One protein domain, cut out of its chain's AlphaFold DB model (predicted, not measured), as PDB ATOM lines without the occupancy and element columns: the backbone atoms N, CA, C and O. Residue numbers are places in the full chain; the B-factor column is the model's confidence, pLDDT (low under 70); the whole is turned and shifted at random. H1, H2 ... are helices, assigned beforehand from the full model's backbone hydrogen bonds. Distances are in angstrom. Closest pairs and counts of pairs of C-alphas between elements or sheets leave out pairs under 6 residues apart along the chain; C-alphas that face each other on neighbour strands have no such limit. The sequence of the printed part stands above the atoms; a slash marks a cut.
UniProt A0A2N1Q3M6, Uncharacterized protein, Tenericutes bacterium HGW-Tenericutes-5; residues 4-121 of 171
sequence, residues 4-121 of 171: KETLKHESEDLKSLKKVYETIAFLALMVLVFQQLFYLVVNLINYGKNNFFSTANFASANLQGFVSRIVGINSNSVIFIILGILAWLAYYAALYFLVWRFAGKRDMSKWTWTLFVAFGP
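AT A GLANCE: This is residues 4 to 121 of the 171 residues of an uncharacterized protein of Tenericutes bacterium HGW-Tenericutes-5 (UniProt A0A2N1Q3M6). Two long helices, H2 and H4, run side by side in opposite directions with a narrow gap between them; the short helix H5 folds back from the end of H4 and bridges to the first part of H2, while the short helix H3 packs on the first part of H4. H1 sticks out from the start of H2 as a free arm set at an angle to it, and the stretch 51 to 64 folds back from the far end of H2 toward H3. The printed part has 118 residues with five named helices, in the order H1, H2, H3, H4, H5, and no named strand; its class is all helix. The whole is loose, with a radius of gyration of the C-alphas of 18.3 A, and spans 64 by 21 by 19 A, the arm H1 adding to its length.

HOW THE PARTS SIT: H2, residues 18 to 50, is the longest helix. With residues 21 to 29 alone it touches H5, residues 110 to 119; their closest C-alphas are those of Ala 25 and Thr 112, 5.1 A apart. H2 and H5 run the same way at a steep tilt of 40 degrees. H4, residues 78 to 105, touches H5 with residues 95 to 104 alone, and the closest C-alphas, those of Ala 103 and Lys 110, are 5.2 A apart. H4 and H5 form a helical hairpin, running opposite ways at a tilt of 37 degrees, only just steep. H2 and H4 are near each other, with 5 pairs of C-alphas within 10 A but no pair within 8 A. H3, residues 65 to 72, touches residues 80 to 88 alone of H4; the closest C-alphas, those of Val 67 and Gly 84, are 4.9 A apart. H3 and H4 form another helical hairpin, opposite ways at a shallow tilt of 12 degrees. H3 is apart from H2 and from H5. H1, residues 4 to 16, touches no helix, and it and H2 meet only through their link. In H1, H2, H3 and H5 every O i to N i+4 pair is within hydrogen-bond range; in H4 22 of 24 are.

IN THESE COORDINATES: H2 is 47.0 A long from first to last C-alpha, from C-alpha 18 at (149.993, 153.880, 136.377) to C-alpha 50 at (186.176, 154.554, 166.390). H4 measures 39.7 A, and H1, which begins with C-alpha 4 at (135.710, 139.472, 130.579), measures 18.6 A. H5 is 14.0 A long and ends with C-alpha 119 at (163.656, 146.783, 148.081), and H3 is 10.3 A long.

THE WHOLE: The two C-alphas farthest apart are those of Glu 5 and Lys 49, at 64.6 A. Residues 4 to 17, of which 4 to 16 belong to H1, stand free; without them the body spans 47 by 21 by 19 A. The printed part has no cut. The link from H2 to H3, 14 residues, is long, and the other three links are tight. The mean pLDDT of the printed part is 86.1, and residues 62 to 63 are under 70.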
ATOM      1  N   LYS A   4     134.686 138.972 131.501       80.56
ATOM      2  CA  LYS A   4     135.710 139.472 130.579       80.56
ATOM      3  C   LYS A   4     135.635 140.991 130.374       80.56
ATOM      4  O   LYS A   4     136.668 141.620 130.176       80.56
ATOM      5  N   GLU A   5     134.438 141.569 130.408       79.19
ATOM      6  CA  GLU A   5     134.223 143.017 130.296       79.19
ATOM      7  C   GLU A   5     134.598 143.718 131.600       79.19
ATOM      8  O   GLU A   5     135.303 144.720 131.551       79.19
ATOM      9  N   THR A   6     134.224 143.146 132.751       77.19
ATOM     10  CA  THR A   6     134.617 143.654 134.075       77.19
ATOM     11  C   THR A   6     136.138 143.680 134.231       77.19
ATOM     12  O   THR A   6     136.698 144.725 134.539       77.19
ATOM     13  N   LEU A   7     136.833 142.584 133.896       78.94
ATOM     14  CA  LEU A   7     138.302 142.526 133.947       78.94
ATOM     15  C   LEU A   7     138.978 143.498 132.972       78.94
ATOM     16  O   LEU A   7     140.057 144.021 133.253       78.94
ATOM     17  N   LYS A   8     138.373 143.730 131.803       83.12
ATOM     18  CA  LYS A   8     138.904 144.691 130.833       83.12
ATOM     19  C   LYS A   8     138.753 146.125 131.346       83.12
ATOM     20  O   LYS A   8     139.713 146.883 131.252       83.12
ATOM     21  N   HIS A   9     137.600 146.455 131.926       79.12
ATOM     22  CA  HIS A   9     137.342 147.756 132.539       79.12
ATOM     23  C   HIS A   9     138.288 148.011 133.720       79.12
ATOM     24  O   HIS A   9     138.981 149.022 133.745       79.12
ATOM     25  N   GLU A  10     138.434 147.039 134.627       71.19
ATOM     26  CA  GLU A  10     139.387 147.123 135.743       71.19
ATOM     27  C   GLU A  10     140.834 147.276 135.256       71.19
ATOM     28  O   GLU A  10     141.609 148.055 135.812       71.19
ATOM     29  N   SER A  11     141.224 146.574 134.186       75.12
ATOM     30  CA  SER A  11     142.556 146.739 133.599       75.12
ATOM     31  C   SER A  11     142.777 148.137 133.017       75.12
ATOM     32  O   SER A  11     143.919 148.607 133.030       75.12
ATOM     33  N   GLU A  12     141.758 148.764 132.436       77.62
ATOM     34  CA  GLU A  12     141.851 150.111 131.866       77.62
ATOM     35  C   GLU A  12     141.911 151.167 132.978       77.62
ATOM     36  O   GLU A  12     142.782 152.043 132.940       77.62
ATOM     37  N   ASP A  13     141.122 150.993 134.039       74.75
ATOM     38  CA  ASP A  13     141.181 151.824 135.245       74.75
ATOM     39  C   ASP A  13     142.555 151.735 135.924       74.75
ATOM     40  O   ASP A  13     143.172 152.756 136.241       74.75
ATOM     41  N   LEU A  14     143.123 150.534 136.058       70.44
ATOM     42  CA  LEU A  14     144.470 150.347 136.610       70.44
ATOM     43  C   LEU A  14     145.561 151.011 135.757       70.44
ATOM     44  O   LEU A  14     146.543 151.531 136.298       70.44
ATOM     45  N   LYS A  15     145.400 151.039 134.428       71.75
ATOM     46  CA  LYS A  15     146.328 151.756 133.539       71.75
ATOM     47  C   LYS A  15     146.256 153.265 133.748       71.75
ATOM     48  O   LYS A  15     147.302 153.913 133.692       71.75
ATOM     49  N   SER A  16     145.076 153.814 134.034       76.56
ATOM     50  CA  SER A  16     144.911 155.244 134.334       76.56
ATOM     51  C   SER A  16     145.691 155.665 135.594       76.56
ATOM     52  O   SER A  16     146.287 156.743 135.635       76.56
ATOM     53  N   LEU A  17     145.811 154.761 136.575       79.50
ATOM     54  CA  LEU A  17     146.543 154.989 137.824       79.50
ATOM     55  C   LEU A  17     148.056 154.731 137.718       79.50
ATOM     56  O   LEU A  17     148.791 155.047 138.658       79.50
ATOM     57  N   LYS A  18     148.562 154.209 136.587       79.69
ATOM     58  CA  LYS A  18     149.993 153.880 136.377       79.69
ATOM     59  C   LYS A  18     150.919 155.021 136.808       79.69
ATOM     60  O   LYS A  18     151.896 154.788 137.515       79.69
ATOM     61  N   LYS A  19     150.593 156.256 136.417       80.69
ATOM     62  CA  LYS A  19     151.410 157.444 136.712       80.69
ATOM     63  C   LYS A  19     151.445 157.779 138.208       80.69
ATOM     64  O   LYS A  19     152.479 158.208 138.716       80.69
ATOM     65  N   VAL A  20     150.337 157.554 138.917       85.19
ATOM     66  CA  VAL A  20     150.242 157.755 140.373       85.19
ATOM     67  C   VAL A  20     151.145 156.756 141.092       85.19
ATOM     68  O   VAL A  20     151.992 157.161 141.886       85.19
ATOM     69  N   TYR A  21     151.056 155.471 140.739       85.38
ATOM     70  CA  TYR A  21     151.933 154.438 141.294       85.38
ATOM     71  C   TYR A  21     153.408 154.669 140.971       85.38
ATOM     72  O   TYR A  21     154.255 154.469 141.839       85.38
ATOM     73  N   GLU A  22     153.737 155.118 139.758       85.94
ATOM     74  CA  GLU A  22     155.112 155.489 139.413       85.94
ATOM     75  C   GLU A  22     155.627 156.648 140.270       85.94
ATOM     76  O   GLU A  22     156.780 156.625 140.693       85.94
ATOM     77  N   THR A  23     154.778 157.634 140.557       86.62
ATOM     78  CA  THR A  23     155.148 158.800 141.372       86.62
ATOM     79  C   THR A  23     155.372 158.397 142.827       86.62
ATOM     80  O   THR A  23     156.393 158.748 143.413       86.62
ATOM     81  N   ILE A  24     154.466 157.599 143.401       89.38
ATOM     82  CA  ILE A  24     154.611 157.073 144.766       89.38
ATOM     83  C   ILE A  24     155.861 156.193 144.866       89.38
ATOM     84  O   ILE A  24     156.645 156.340 145.800       89.38
ATOM     85  N   ALA A  25     156.085 155.314 143.884       90.38
ATOM     86  CA  ALA A  25     157.259 154.451 143.865       90.38
ATOM     87  C   ALA A  25     158.563 155.248 143.741       90.38
ATOM     88  O   ALA A  25     159.542 154.913 144.403       90.38
ATOM     89  N   PHE A  26     158.575 156.314 142.935       90.06
ATOM     90  CA  PHE A  26     159.708 157.232 142.855       90.06
ATOM     91  C   PHE A  26     159.990 157.882 144.212       90.06
ATOM     92  O   PHE A  26     161.122 157.828 144.682       90.06
ATOM     93  N   LEU A  27     158.969 158.444 144.864       91.56
ATOM     94  CA  LEU A  27     159.120 159.088 146.170       91.56
ATOM     95  C   LEU A  27     159.638 158.108 147.228       91.56
ATOM     96  O   LEU A  27     160.597 158.420 147.931       91.56
ATOM     97  N   ALA A  28     159.064 156.906 147.302       90.44
ATOM     98  CA  ALA A  28     159.513 155.869 148.226       90.44
ATOM     99  C   ALA A  28     160.968 155.454 147.960       90.44
ATOM    100  O   ALA A  28     161.768 155.369 148.891       90.44
ATOM    101  N   LEU A  29     161.340 155.253 146.690       90.06
ATOM    102  CA  LEU A  29     162.713 154.922 146.310       90.06
ATOM    103  C   LEU A  29     163.685 156.040 146.694       90.06
ATOM    104  O   LEU A  29     164.745 155.759 147.246       90.06
ATOM    105  N   MET A  30     163.317 157.299 146.452       89.94
ATOM    106  CA  MET A  30     164.136 158.451 146.830       89.94
ATOM    107  C   MET A  30     164.364 158.503 148.340       89.94
ATOM    108  O   MET A  30     165.506 158.652 148.765       89.94
ATOM    109  N   VAL A  31     163.317 158.326 149.152       91.44
ATOM    110  CA  VAL A  31     163.437 158.301 150.621       91.44
ATOM    111  C   VAL A  31     164.407 157.208 151.075       91.44
ATOM    112  O   VAL A  31     165.289 157.474 151.889       91.44
ATOM    113  N   LEU A  32     164.305 156.002 150.509       89.75
ATOM    114  CA  LEU A  32     165.192 154.886 150.848       89.75
ATOM    115  C   LEU A  32     166.644 155.148 150.432       89.75
ATOM    116  O   LEU A  32     167.564 154.884 151.205       89.75
ATOM    117  N   VAL A  33     166.871 155.705 149.239       88.56
ATOM    118  CA  VAL A  33     168.220 156.070 148.776       88.56
ATOM    119  C   VAL A  33     168.819 157.169 149.657       88.56
ATOM    120  O   VAL A  33     169.974 157.052 150.068       88.56
ATOM    121  N   PHE A  34     168.043 158.196 150.014       91.00
ATOM    122  CA  PHE A  34     168.488 159.235 150.946       91.00
ATOM    123  C   PHE A  34     168.823 158.668 152.323       91.00
ATOM    124  O   PHE A  34     169.850 159.031 152.895       91.00
ATOM    125  N   GLN A  35     168.009 157.745 152.835       90.56
ATOM    126  CA  GLN A  35     168.295 157.044 154.082       90.56
ATOM    127  C   GLN A  35     169.629 156.284 154.001       90.56
ATOM    128  O   GLN A  35     170.444 156.381 154.920       90.56
ATOM    129  N   GLN A  36     169.892 155.561 152.907       90.94
ATOM    130  CA  GLN A  36     171.168 154.859 152.724       90.94
ATOM    131  C   GLN A  36     172.357 155.821 152.665       90.94
ATOM    132  O   GLN A  36     173.374 155.570 153.310       90.94
ATOM    133  N   LEU A  37     172.228 156.941 151.948       91.31
ATOM    134  CA  LEU A  37     173.262 157.977 151.883       91.31
ATOM    135  C   LEU A  37     173.530 158.606 153.255       91.31
ATOM    136  O   LEU A  37     174.686 158.792 153.633       91.31
ATOM    137  N   PHE A  38     172.478 158.883 154.028       92.75
ATOM    138  CA  PHE A  38     172.605 159.392 155.391       92.75
ATOM    139  C   PHE A  38     173.393 158.419 156.278       92.75
ATOM    140  O   PHE A  38     174.380 158.811 156.903       92.75
ATOM    141  N   TYR A  39     173.023 157.134 156.285       91.88
ATOM    142  CA  TYR A  39     173.745 156.128 157.068       91.88
ATOM    143  C   TYR A  39     175.164 155.879 156.563       91.88
ATOM    144  O   TYR A  39     176.043 155.587 157.372       91.88
ATOM    145  N   LEU A  40     175.423 156.021 155.264       91.44
ATOM    146  CA  LEU A  40     176.779 155.965 154.726       91.44
ATOM    147  C   LEU A  40     177.652 157.071 155.337       91.44
ATOM    148  O   LEU A  40     178.725 156.779 155.861       91.44
ATOM    149  N   VAL A  41     177.172 158.320 155.340       91.56
ATOM    150  CA  VAL A  41     177.896 159.460 155.928       91.56
ATOM    151  C   VAL A  41     178.107 159.268 157.432       91.56
ATOM    152  O   VAL A  41     179.226 159.433 157.917       91.56
ATOM    153  N   VAL A  42     177.071 158.862 158.172       90.88
ATOM    154  CA  VAL A  42     177.183 158.585 159.616       90.88
ATOM    155  C   VAL A  42     178.230 157.502 159.895       90.88
ATOM    156  O   VAL A  42     179.052 157.662 160.797       90.88
ATOM    157  N   ASN A  43     178.253 156.423 159.107       89.44
ATOM    158  CA  ASN A  43     179.238 155.354 159.269       89.44
ATOM    159  C   ASN A  43     180.664 155.803 158.918       89.44
ATOM    160  O   ASN A  43     181.599 155.373 159.587       89.44
ATOM    161  N   LEU A  44     180.845 156.697 157.942       90.25
ATOM    162  CA  LEU A  44     182.155 157.292 157.642       90.25
ATOM    163  C   LEU A  44     182.664 158.174 158.792       90.25
ATOM    164  O   LEU A  44     183.834 158.091 159.162       90.25
ATOM    165  N   ILE A  45     181.787 158.974 159.405       90.06
ATOM    166  CA  ILE A  45     182.135 159.784 160.585       90.06
ATOM    167  C   ILE A  45     182.503 158.878 161.767       90.06
ATOM    168  O   ILE A  45     183.495 159.126 162.453       90.06
ATOM    169  N   ASN A  46     181.724 157.819 162.002       87.56
ATOM    170  CA  ASN A  46     181.989 156.857 163.073       87.56
ATOM    171  C   ASN A  46     183.293 156.091 162.850       87.56
ATOM    172  O   ASN A  46     184.030 155.876 163.810       87.56
ATOM    173  N   TYR A  47     183.615 155.746 161.603       88.50
ATOM    174  CA  TYR A  47     184.901 155.159 161.253       88.50
ATOM    175  C   TYR A  47     186.060 156.087 161.635       88.50
ATOM    176  O   TYR A  47     186.992 155.646 162.297       88.50
ATOM    177  N   GLY A  48     185.961 157.387 161.337       86.56
ATOM    178  CA  GLY A  48     186.984 158.362 161.732       86.56
ATOM    179  C   GLY A  48     187.170 158.521 163.249       86.56
ATOM    180  O   GLY A  48     188.240 158.933 163.685       86.56
ATOM    181  N   LYS A  49     186.154 158.194 164.061       88.69
ATOM    182  CA  LYS A  49     186.211 158.290 165.532       88.69
ATOM    183  C   LYS A  49     186.622 156.984 166.215       88.69
ATOM    184  O   LYS A  49     187.366 157.015 167.187       88.69
ATOM    185  N   ASN A  50     186.123 155.855 165.714       88.56
ATOM    186  CA  ASN A  50     186.176 154.554 166.390       88.56
ATOM    187  C   ASN A  50     186.909 153.474 165.570       88.56
ATOM    188  O   ASN A  50     186.914 152.314 165.975       88.56
ATOM    189  N   ASN A  51     187.484 153.821 164.411       85.94
ATOM    190  CA  ASN A  51     188.138 152.910 163.457       85.94
ATOM    191  C   ASN A  51     187.273 151.731 162.981       85.94
ATOM    192  O   ASN A  51     187.808 150.758 162.463       85.94
ATOM    193  N   PHE A  52     185.947 151.823 163.114       84.88
ATOM    194  CA  PHE A  52     185.016 150.765 162.731       84.88
ATOM    195  C   PHE A  52     183.937 151.290 161.785       84.88
ATOM    196  O   PHE A  52     183.237 152.256 162.100       84.88
ATOM    197  N   PHE A  53     183.783 150.630 160.637       86.25
ATOM    198  CA  PHE A  53     182.764 150.948 159.642       86.25
ATOM    199  C   PHE A  53     181.701 149.839 159.572       86.25
ATOM    200  O   PHE A  53     182.007 148.679 159.296       86.25
ATOM    201  N   SER A  54     180.435 150.196 159.809       85.75
ATOM    202  CA  SER A  54     179.304 149.257 159.783       85.75
ATOM    203  C   SER A  54     178.508 149.365 158.486       85.75
ATOM    204  O   SER A  54     178.189 150.462 158.034       85.75
ATOM    205  N   THR A  55     178.117 148.227 157.907       85.88
ATOM    206  CA  THR A  55     177.254 148.190 156.715       85.88
ATOM    207  C   THR A  55     175.774 147.980 157.015       85.88
ATOM    208  O   THR A  55     174.945 148.169 156.124       85.88
ATOM    209  N   ALA A  56     175.426 147.639 158.260       81.25
ATOM    210  CA  ALA A  56     174.094 147.159 158.636       81.25
ATOM    211  C   ALA A  56     172.955 148.123 158.256       81.25
ATOM    212  O   ALA A  56     171.883 147.682 157.855       81.25
ATOM    213  N   ASN A  57     173.206 149.435 158.329       79.44
ATOM    214  CA  ASN A  57     172.176 150.453 158.109       79.44
ATOM    215  C   ASN A  57     172.201 151.088 156.707       79.44
ATOM    216  O   ASN A  57     171.220 151.725 156.327       79.44
ATOM    217  N   PHE A  58     173.284 150.929 155.932       84.50
ATOM    218  CA  PHE A  58     173.370 151.508 154.580       84.50
ATOM    219  C   PHE A  58     173.205 150.465 153.465       84.50
ATOM    220  O   PHE A  58     172.672 150.796 152.410       84.50
ATOM    221  N   ALA A  59     173.613 149.213 153.689       84.06
ATOM    222  CA  ALA A  59     173.523 148.127 152.710       84.06
ATOM    223  C   ALA A  59     172.243 147.290 152.910       84.06
ATOM    224  O   ALA A  59     172.290 146.064 153.001       84.06
ATOM    225  N   SER A  60     171.103 147.969 153.045       77.06
ATOM    226  CA  SER A  60     169.817 147.374 153.438       77.06
ATOM    227  C   SER A  60     168.938 146.913 152.270       77.06
ATOM    228  O   SER A  60     167.888 146.320 152.504       77.06
ATOM    229  N   ALA A  61     169.324 147.185 151.018       77.44
ATOM    230  CA  ALA A  61     168.526 146.776 149.864       77.44
ATOM    231  C   ALA A  61     168.713 145.283 149.549       77.44
ATOM    232  O   ALA A  61     169.744 144.678 149.870       77.44
ATOM    233  N   ASN A  62     167.740 144.687 148.858       69.94
ATOM    234  CA  ASN A  62     167.859 143.312 148.392       69.94
ATOM    235  C   ASN A  62     169.073 143.181 147.486       69.94
ATOM    236  O   ASN A  62     169.325 144.023 146.637       69.94
ATOM    237  N   LEU A  63     169.836 142.110 147.686       67.75
ATOM    238  CA  LEU A  63     171.085 141.828 146.978       67.75
ATOM    239  C   LEU A  63     172.269 142.740 147.330       67.75
ATOM    240  O   LEU A  63     173.366 142.401 146.916       67.75
ATOM    241  N   GLN A  64     172.148 143.788 148.157       81.81
ATOM    242  CA  GLN A  64     173.324 144.559 148.615       81.81
ATOM    243  C   GLN A  64     174.196 143.806 149.638       81.81
ATOM    244  O   GLN A  64     175.239 144.304 150.053       81.81
ATOM    245  N   GLY A  65     173.837 142.573 150.013       82.38
ATOM    246  CA  GLY A  65     174.607 141.752 150.953       82.38
ATOM    247  C   GLY A  65     176.068 141.513 150.544       82.38
ATOM    248  O   GLY A  65     176.907 141.289 151.413       82.38
ATOM    249  N   PHE A  66     176.416 141.612 149.255       84.44
ATOM    250  CA  PHE A  66     177.818 141.548 148.824       84.44
ATOM    251  C   PHE A  66     178.641 142.756 149.288       84.44
ATOM    252  O   PHE A  66     179.825 142.595 149.568       84.44
ATOM    253  N   VAL A  67     178.029 143.936 149.435       89.06
ATOM    254  CA  VAL A  67     178.692 145.129 149.982       89.06
ATOM    255  C   VAL A  67     179.131 144.850 151.416       89.06
ATOM    256  O   VAL A  67     180.295 145.051 151.762       89.06
ATOM    257  N   SER A  68     178.226 144.288 152.223       88.62
ATOM    258  CA  SER A  68     178.520 143.857 153.593       88.62
ATOM    259  C   SER A  68     179.610 142.788 153.649       88.62
ATOM    260  O   SER A  68     180.440 142.819 154.552       88.62
ATOM    261  N   ARG A  69     179.655 141.867 152.678       88.88
ATOM    262  CA  ARG A  69     180.714 140.848 152.598       88.88
ATOM    263  C   ARG A  69     182.082 141.446 152.273       88.88
ATOM    264  O   ARG A  69     183.049 141.038 152.896       88.88
ATOM    265  N   ILE A  70     182.166 142.399 151.340       89.81
ATOM    266  CA  ILE A  70     183.434 143.056 150.965       89.81
ATOM    267  C   ILE A  70     184.003 143.828 152.155       89.81
ATOM    268  O   ILE A  70     185.162 143.645 152.514       89.81
ATOM    269  N   VAL A  71     183.173 144.658 152.789       89.31
ATOM    270  CA  VAL A  71     183.580 145.436 153.966       89.31
ATOM    271  C   VAL A  71     183.917 144.515 155.138       89.31
ATOM    272  O   VAL A  71     184.913 144.732 155.820       89.31
ATOM    273  N   GLY A  72     183.129 143.457 155.343       87.56
ATOM    274  CA  GLY A  72     183.307 142.502 156.436       87.56
ATOM    275  C   GLY A  72     184.608 141.697 156.391       87.56
ATOM    276  O   GLY A  72     184.949 141.089 157.402       87.56
ATOM    277  N   ILE A  73     185.360 141.710 155.279       89.69
ATOM    278  CA  ILE A  73     186.719 141.140 155.229       89.69
ATOM    279  C   ILE A  73     187.619 141.854 156.242       89.69
ATOM    280  O   ILE A  73     188.366 141.208 156.975       89.69
ATOM    281  N   ASN A  74     187.548 143.186 156.285       87.38
ATOM    282  CA  ASN A  74     188.217 143.998 157.291       87.38
ATOM    283  C   ASN A  74     187.542 145.373 157.388       87.38
ATOM    284  O   ASN A  74     187.901 146.310 156.672       87.38
ATOM    285  N   SER A  75     186.605 145.497 158.329       85.06
ATOM    286  CA  SER A  75     185.829 146.721 158.570       85.06
ATOM    287  C   SER A  75     186.652 147.908 159.081       85.06
ATOM    288  O   SER A  75     186.124 149.018 159.171       85.06
ATOM    289  N   ASN A  76     187.927 147.689 159.417       88.50
ATOM    290  CA  ASN A  76     188.832 148.724 159.909       88.50
ATOM    291  C   ASN A  76     189.755 149.259 158.802       88.50
ATOM    292  O   ASN A  76     190.442 150.261 158.996       88.50
ATOM    293  N   SER A  77     189.796 148.607 157.639       90.56
ATOM    294  CA  SER A  77     190.697 148.967 156.545       90.56
ATOM    295  C   SER A  77     189.996 149.816 155.486       90.56
ATOM    296  O   SER A  77     188.997 149.415 154.886       90.56
ATOM    297  N   VAL A  78     190.585 150.983 155.204       89.69
ATOM    298  CA  VAL A  78     190.085 151.967 154.228       89.69
ATOM    299  C   VAL A  78     189.883 151.352 152.840       89.69
ATOM    300  O   VAL A  78     188.907 151.669 152.165       89.69
ATOM    301  N   ILE A  79     190.762 150.437 152.422       92.12
ATOM    302  CA  ILE A  79     190.674 149.780 151.109       92.12
ATOM    303  C   ILE A  79     189.364 149.004 150.962       92.12
ATOM    304  O   ILE A  79     188.672 149.161 149.956       92.12
ATOM    305  N   PHE A  80     188.982 148.211 151.966       91.06
ATOM    306  CA  PHE A  80     187.752 147.417 151.900       91.06
ATOM    307  C   PHE A  80     186.499 148.290 152.020       91.06
ATOM    308  O   PHE A  80     185.482 147.980 151.402       91.06
ATOM    309  N   ILE A  81     186.586 149.424 152.725       90.25
ATOM    310  CA  ILE A  81     185.517 150.432 152.770       90.25
ATOM    311  C   ILE A  81     185.309 151.058 151.384       90.25
ATOM    312  O   ILE A  81     184.180 151.088 150.892       90.25
ATOM    313  N   ILE A  82     186.381 151.499 150.715       92.50
ATOM    314  CA  ILE A  82     186.311 152.070 149.359       92.50
ATOM    315  C   ILE A  82     185.749 151.041 148.373       92.50
ATOM    316  O   ILE A  82     184.834 151.359 147.612       92.50
ATOM    317  N   LEU A  83     186.245 149.801 148.411       92.81
ATOM    318  CA  LEU A  83     185.731 148.719 147.569       92.81
ATOM    319  C   LEU A  83     184.245 148.450 147.835       92.81
ATOM    320  O   LEU A  83     183.485 148.266 146.887       92.81
ATOM    321  N   GLY A  84     183.809 148.485 149.096       91.12
ATOM    322  CA  GLY A  84     182.399 148.366 149.465       91.12
ATOM    323  C   GLY A  84     181.532 149.482 148.876       91.12
ATOM    324  O   GLY A  84     180.482 149.203 148.296       91.12
ATOM    325  N   ILE A  85     181.981 150.738 148.962       91.25
ATOM    326  CA  ILE A  85     181.269 151.894 148.390       91.25
ATOM    327  C   ILE A  85     181.200 151.796 146.861       91.25
ATOM    328  O   ILE A  85     180.140 152.021 146.276       91.25
ATOM    329  N   LEU A  86     182.294 151.407 146.201       93.62
ATOM    330  CA  LEU A  86     182.304 151.176 144.753       93.62
ATOM    331  C   LEU A  86     181.338 150.058 144.354       93.62
ATOM    332  O   LEU A  86     180.594 150.199 143.384       93.62
ATOM    333  N   ALA A  87     181.297 148.973 145.126       91.38
ATOM    334  CA  ALA A  87     180.373 147.871 144.905       91.38
ATOM    335  C   ALA A  87     178.903 148.318 145.088       91.38
ATOM    336  O   ALA A  87     178.029 147.925 144.313       91.38
ATOM    337  N   TRP A  88     178.629 149.202 146.052       92.06
ATOM    338  CA  TRP A  88     177.315 149.826 146.248       92.06
ATOM    339  C   TRP A  88     176.920 150.759 145.090       92.06
ATOM    340  O   TRP A  88     175.778 150.729 144.638       92.06
ATOM    341  N   LEU A  89     177.851 151.537 144.533       91.88
ATOM    342  CA  LEU A  89     177.584 152.332 143.324       91.88
ATOM    343  C   LEU A  89     177.317 151.434 142.106       91.88
ATOM    344  O   LEU A  89     176.373 151.670 141.350       91.88
ATOM    345  N   ALA A  90     178.109 150.370 141.950       91.62
ATOM    346  CA  ALA A  90     177.932 149.386 140.888       91.62
ATOM    347  C   ALA A  90     176.564 148.689 140.969       91.62
ATOM    348  O   ALA A  90     175.950 148.438 139.933       91.62
ATOM    349  N   TYR A  91     176.043 148.443 142.177       90.50
ATOM    350  CA  TYR A  91     174.688 147.926 142.388       90.50
ATOM    351  C   TYR A  91     173.615 148.819 141.751       90.50
ATOM    352  O   TYR A  91     172.794 148.346 140.962       90.50
ATOM    353  N   TYR A  92     173.626 150.118 142.061       90.00
ATOM    354  CA  TYR A  92     172.641 151.056 141.516       90.00
ATOM    355  C   TYR A  92     172.814 151.265 140.011       90.00
ATOM    356  O   TYR A  92     171.820 151.372 139.287       90.00
ATOM    357  N   ALA A  93     174.055 151.241 139.517       90.81
ATOM    358  CA  ALA A  93     174.324 151.241 138.083       90.81
ATOM    359  C   ALA A  93     173.732 149.995 137.399       90.81
ATOM    360  O   ALA A  93     173.057 150.110 136.373       90.81
ATOM    361  N   ALA A  94     173.909 148.808 137.983       88.81
ATOM    362  CA  ALA A  94     173.333 147.571 137.467       88.81
ATOM    363  C   ALA A  94     171.797 147.605 137.482       88.81
ATOM    364  O   ALA A  94     171.179 147.264 136.475       88.81
ATOM    365  N   LEU A  95     171.165 148.086 138.560       89.94
ATOM    366  CA  LEU A  95     169.710 148.284 138.604       89.94
ATOM    367  C   LEU A  95     169.219 149.201 137.478       89.94
ATOM    368  O   LEU A  95     168.216 148.901 136.823       89.94
ATOM    369  N   TYR A  96     169.940 150.291 137.215       88.94
ATOM    370  CA  TYR A  96     169.613 151.196 136.121       88.94
ATOM    371  C   TYR A  96     169.694 150.496 134.750       88.94
ATOM    372  O   TYR A  96     168.775 150.568 133.929       88.94
ATOM    373  N   PHE A  97     170.761 149.752 134.471       88.12
ATOM    374  CA  PHE A  97     170.877 149.091 133.169       88.12
ATOM    375  C   PHE A  97     169.930 147.899 132.997       88.12
ATOM    376  O   PHE A  97     169.383 147.717 131.908       88.12
ATOM    377  N   LEU A  98     169.722 147.105 134.047       84.69
ATOM    378  CA  LEU A  98     168.990 145.840 133.969       84.69
ATOM    379  C   LEU A  98     167.482 146.015 134.134       84.69
ATOM    380  O   LEU A  98     166.714 145.402 133.397       84.69
ATOM    381  N   VAL A  99     167.048 146.856 135.073       89.25
ATOM    382  CA  VAL A  99     165.625 147.018 135.402       89.25
ATOM    383  C   VAL A  99     165.082 148.276 134.751       89.25
ATOM    384  O   VAL A  99     164.132 148.206 133.971       89.25
ATOM    385  N   TRP A 100     165.715 149.421 135.006       86.75
ATOM    386  CA  TRP A 100     165.208 150.720 134.563       86.75
ATOM    387  C   TRP A 100     165.129 150.827 133.037       86.75
ATOM    388  O   TRP A 100     164.070 151.120 132.469       86.75
ATOM    389  N   ARG A 101     166.241 150.538 132.349       87.50
ATOM    390  CA  ARG A 101     166.308 150.587 130.880       87.50
ATOM    391  C   ARG A 101     165.380 149.560 130.232       87.50
ATOM    392  O   ARG A 101     164.770 149.852 129.205       87.50
ATOM    393  N   PHE A 102     165.260 148.374 130.822       86.06
ATOM    394  CA  PHE A 102     164.399 147.314 130.304       86.06
ATOM    395  C   PHE A 102     162.913 147.652 130.470       86.06
ATOM    396  O   PHE A 102     162.147 147.548 129.511       86.06
ATOM    397  N   ALA A 103     162.513 148.135 131.650       85.69
ATOM    398  CA  ALA A 103     161.157 148.607 131.912       85.69
ATOM    399  C   ALA A 103     160.765 149.757 130.976       85.69
ATOM    400  O   ALA A 103     159.665 149.745 130.427       85.69
ATOM    401  N   GLY A 104     161.693 150.681 130.710       81.19
ATOM    402  CA  GLY A 104     161.483 151.765 129.750       81.19
ATOM    403  C   GLY A 104     161.244 151.284 128.318       81.19
ATOM    404  O   GLY A 104     160.383 151.829 127.638       81.19
ATOM    405  N   LYS A 105     161.946 150.238 127.862       84.56
ATOM    406  CA  LYS A 105     161.763 149.676 126.511       84.56
ATOM    407  C   LYS A 105     160.425 148.953 126.314       84.56
ATOM    408  O   LYS A 105     159.979 148.837 125.180       84.56
ATOM    409  N   ARG A 106     159.810 148.438 127.385       79.94
ATOM    410  CA  ARG A 106     158.561 147.649 127.335       79.94
ATOM    411  C   ARG A 106     157.334 148.395 127.884       79.94
ATOM    412  O   ARG A 106     156.347 147.751 128.222       79.94
ATOM    413  N   ASP A 107     157.413 149.722 128.015       80.69
ATOM    414  CA  ASP A 107     156.373 150.586 128.603       80.69
ATOM    415  C   ASP A 107     155.843 150.093 129.973       80.69
ATOM    416  O   ASP A 107     154.663 150.203 130.321       80.69
ATOM    417  N   MET A 108     156.735 149.522 130.785       83.19
ATOM    418  CA  MET A 108     156.423 149.091 132.149       83.19
ATOM    419  C   MET A 108     156.652 150.240 133.136       83.19
ATOM    420  O   MET A 108     157.400 151.173 132.844       83.19
ATOM    421  N   SER A 109     156.034 150.175 134.319       84.44
ATOM    422  CA  SER A 109     156.210 151.187 135.365       84.44
ATOM    423  C   SER A 109     157.640 151.170 135.923       84.44
ATOM    424  O   SER A 109     157.996 150.341 136.765       84.44
ATOM    425  N   LYS A 110     158.494 152.072 135.430       89.19
ATOM    426  CA  LYS A 110     159.953 152.016 135.646       89.19
ATOM    427  C   LYS A 110     160.308 152.098 137.129       89.19
ATOM    428  O   LYS A 110     161.073 151.277 137.634       89.19
ATOM    429  N   TRP A 111     159.710 153.059 137.832       87.19
ATOM    430  CA  TRP A 111     159.953 153.295 139.257       87.19
ATOM    431  C   TRP A 111     159.413 152.173 140.132       87.19
ATOM    432  O   TRP A 111     160.114 151.722 141.029       87.19
ATOM    433  N   THR A 112     158.214 151.670 139.836       87.00
ATOM    434  CA  THR A 112     157.608 150.574 140.598       87.00
ATOM    435  C   THR A 112     158.451 149.307 140.509       87.00
ATOM    436  O   THR A 112     158.758 148.714 141.539       87.00
ATOM    437  N   TRP A 113     158.898 148.929 139.307       89.81
ATOM    438  CA  TRP A 113     159.765 147.760 139.137       89.81
ATOM    439  C   TRP A 113     161.146 147.955 139.751       89.81
ATOM    440  O   TRP A 113     161.676 147.025 140.348       89.81
ATOM    441  N   THR A 114     161.714 149.157 139.660       89.06
ATOM    442  CA  THR A 114     163.016 149.446 140.276       89.06
ATOM    443  C   THR A 114     162.932 149.374 141.798       89.06
ATOM    444  O   THR A 114     163.761 148.708 142.412       89.06
ATOM    445  N   LEU A 115     161.904 149.977 142.404       88.56
ATOM    446  CA  LEU A 115     161.639 149.887 143.840       88.56
ATOM    447  C   LEU A 115     161.414 148.435 144.271       88.56
ATOM    448  O   LEU A 115     161.992 147.995 145.259       88.56
ATOM    449  N   PHE A 116     160.620 147.683 143.512       88.31
ATOM    450  CA  PHE A 116     160.331 146.288 143.816       88.31
ATOM    451  C   PHE A 116     161.575 145.399 143.715       88.31
ATOM    452  O   PHE A 116     161.832 144.619 144.619       88.31
ATOM    453  N   VAL A 117     162.400 145.527 142.675       87.69
ATOM    454  CA  VAL A 117     163.628 144.721 142.572       87.69
ATOM    455  C   VAL A 117     164.647 145.124 143.636       87.69
ATOM    456  O   VAL A 117     165.291 144.256 144.221       87.69
ATOM    457  N   ALA A 118     164.779 146.424 143.906       87.38
ATOM    458  CA  ALA A 118     165.765 146.923 144.851       87.38
ATOM    459  C   ALA A 118     165.384 146.644 146.312       87.38
ATOM    460  O   ALA A 118     166.240 146.269 147.104       87.38
ATOM    461  N   PHE A 119     164.113 146.794 146.683       86.00
ATOM    462  CA  PHE A 119     163.656 146.783 148.081       86.00
ATOM    463  C   PHE A 119     162.462 145.856 148.340       86.00
ATOM    464  O   PHE A 119     162.065 145.672 149.488       86.00
ATOM    465  N   GLY A 120     161.893 145.244 147.304       84.19
ATOM    466  CA  GLY A 120     160.773 144.318 147.442       84.19
ATOM    467  C   GLY A 120     161.176 143.025 148.152       84.19
ATOM    468  O   GLY A 120     162.271 142.512 147.933       84.19
ATOM    469  N   PRO A 121     160.315 142.474 149.013       81.62
ATOM    470  CA  PRO A 121     160.658 141.301 149.803       81.62
ATOM    471  C   PRO A 121     160.896 140.068 148.924       81.62
ATOM    472  O   PRO A 121     160.461 139.988 147.773       81.62
TER     473      PRO A 121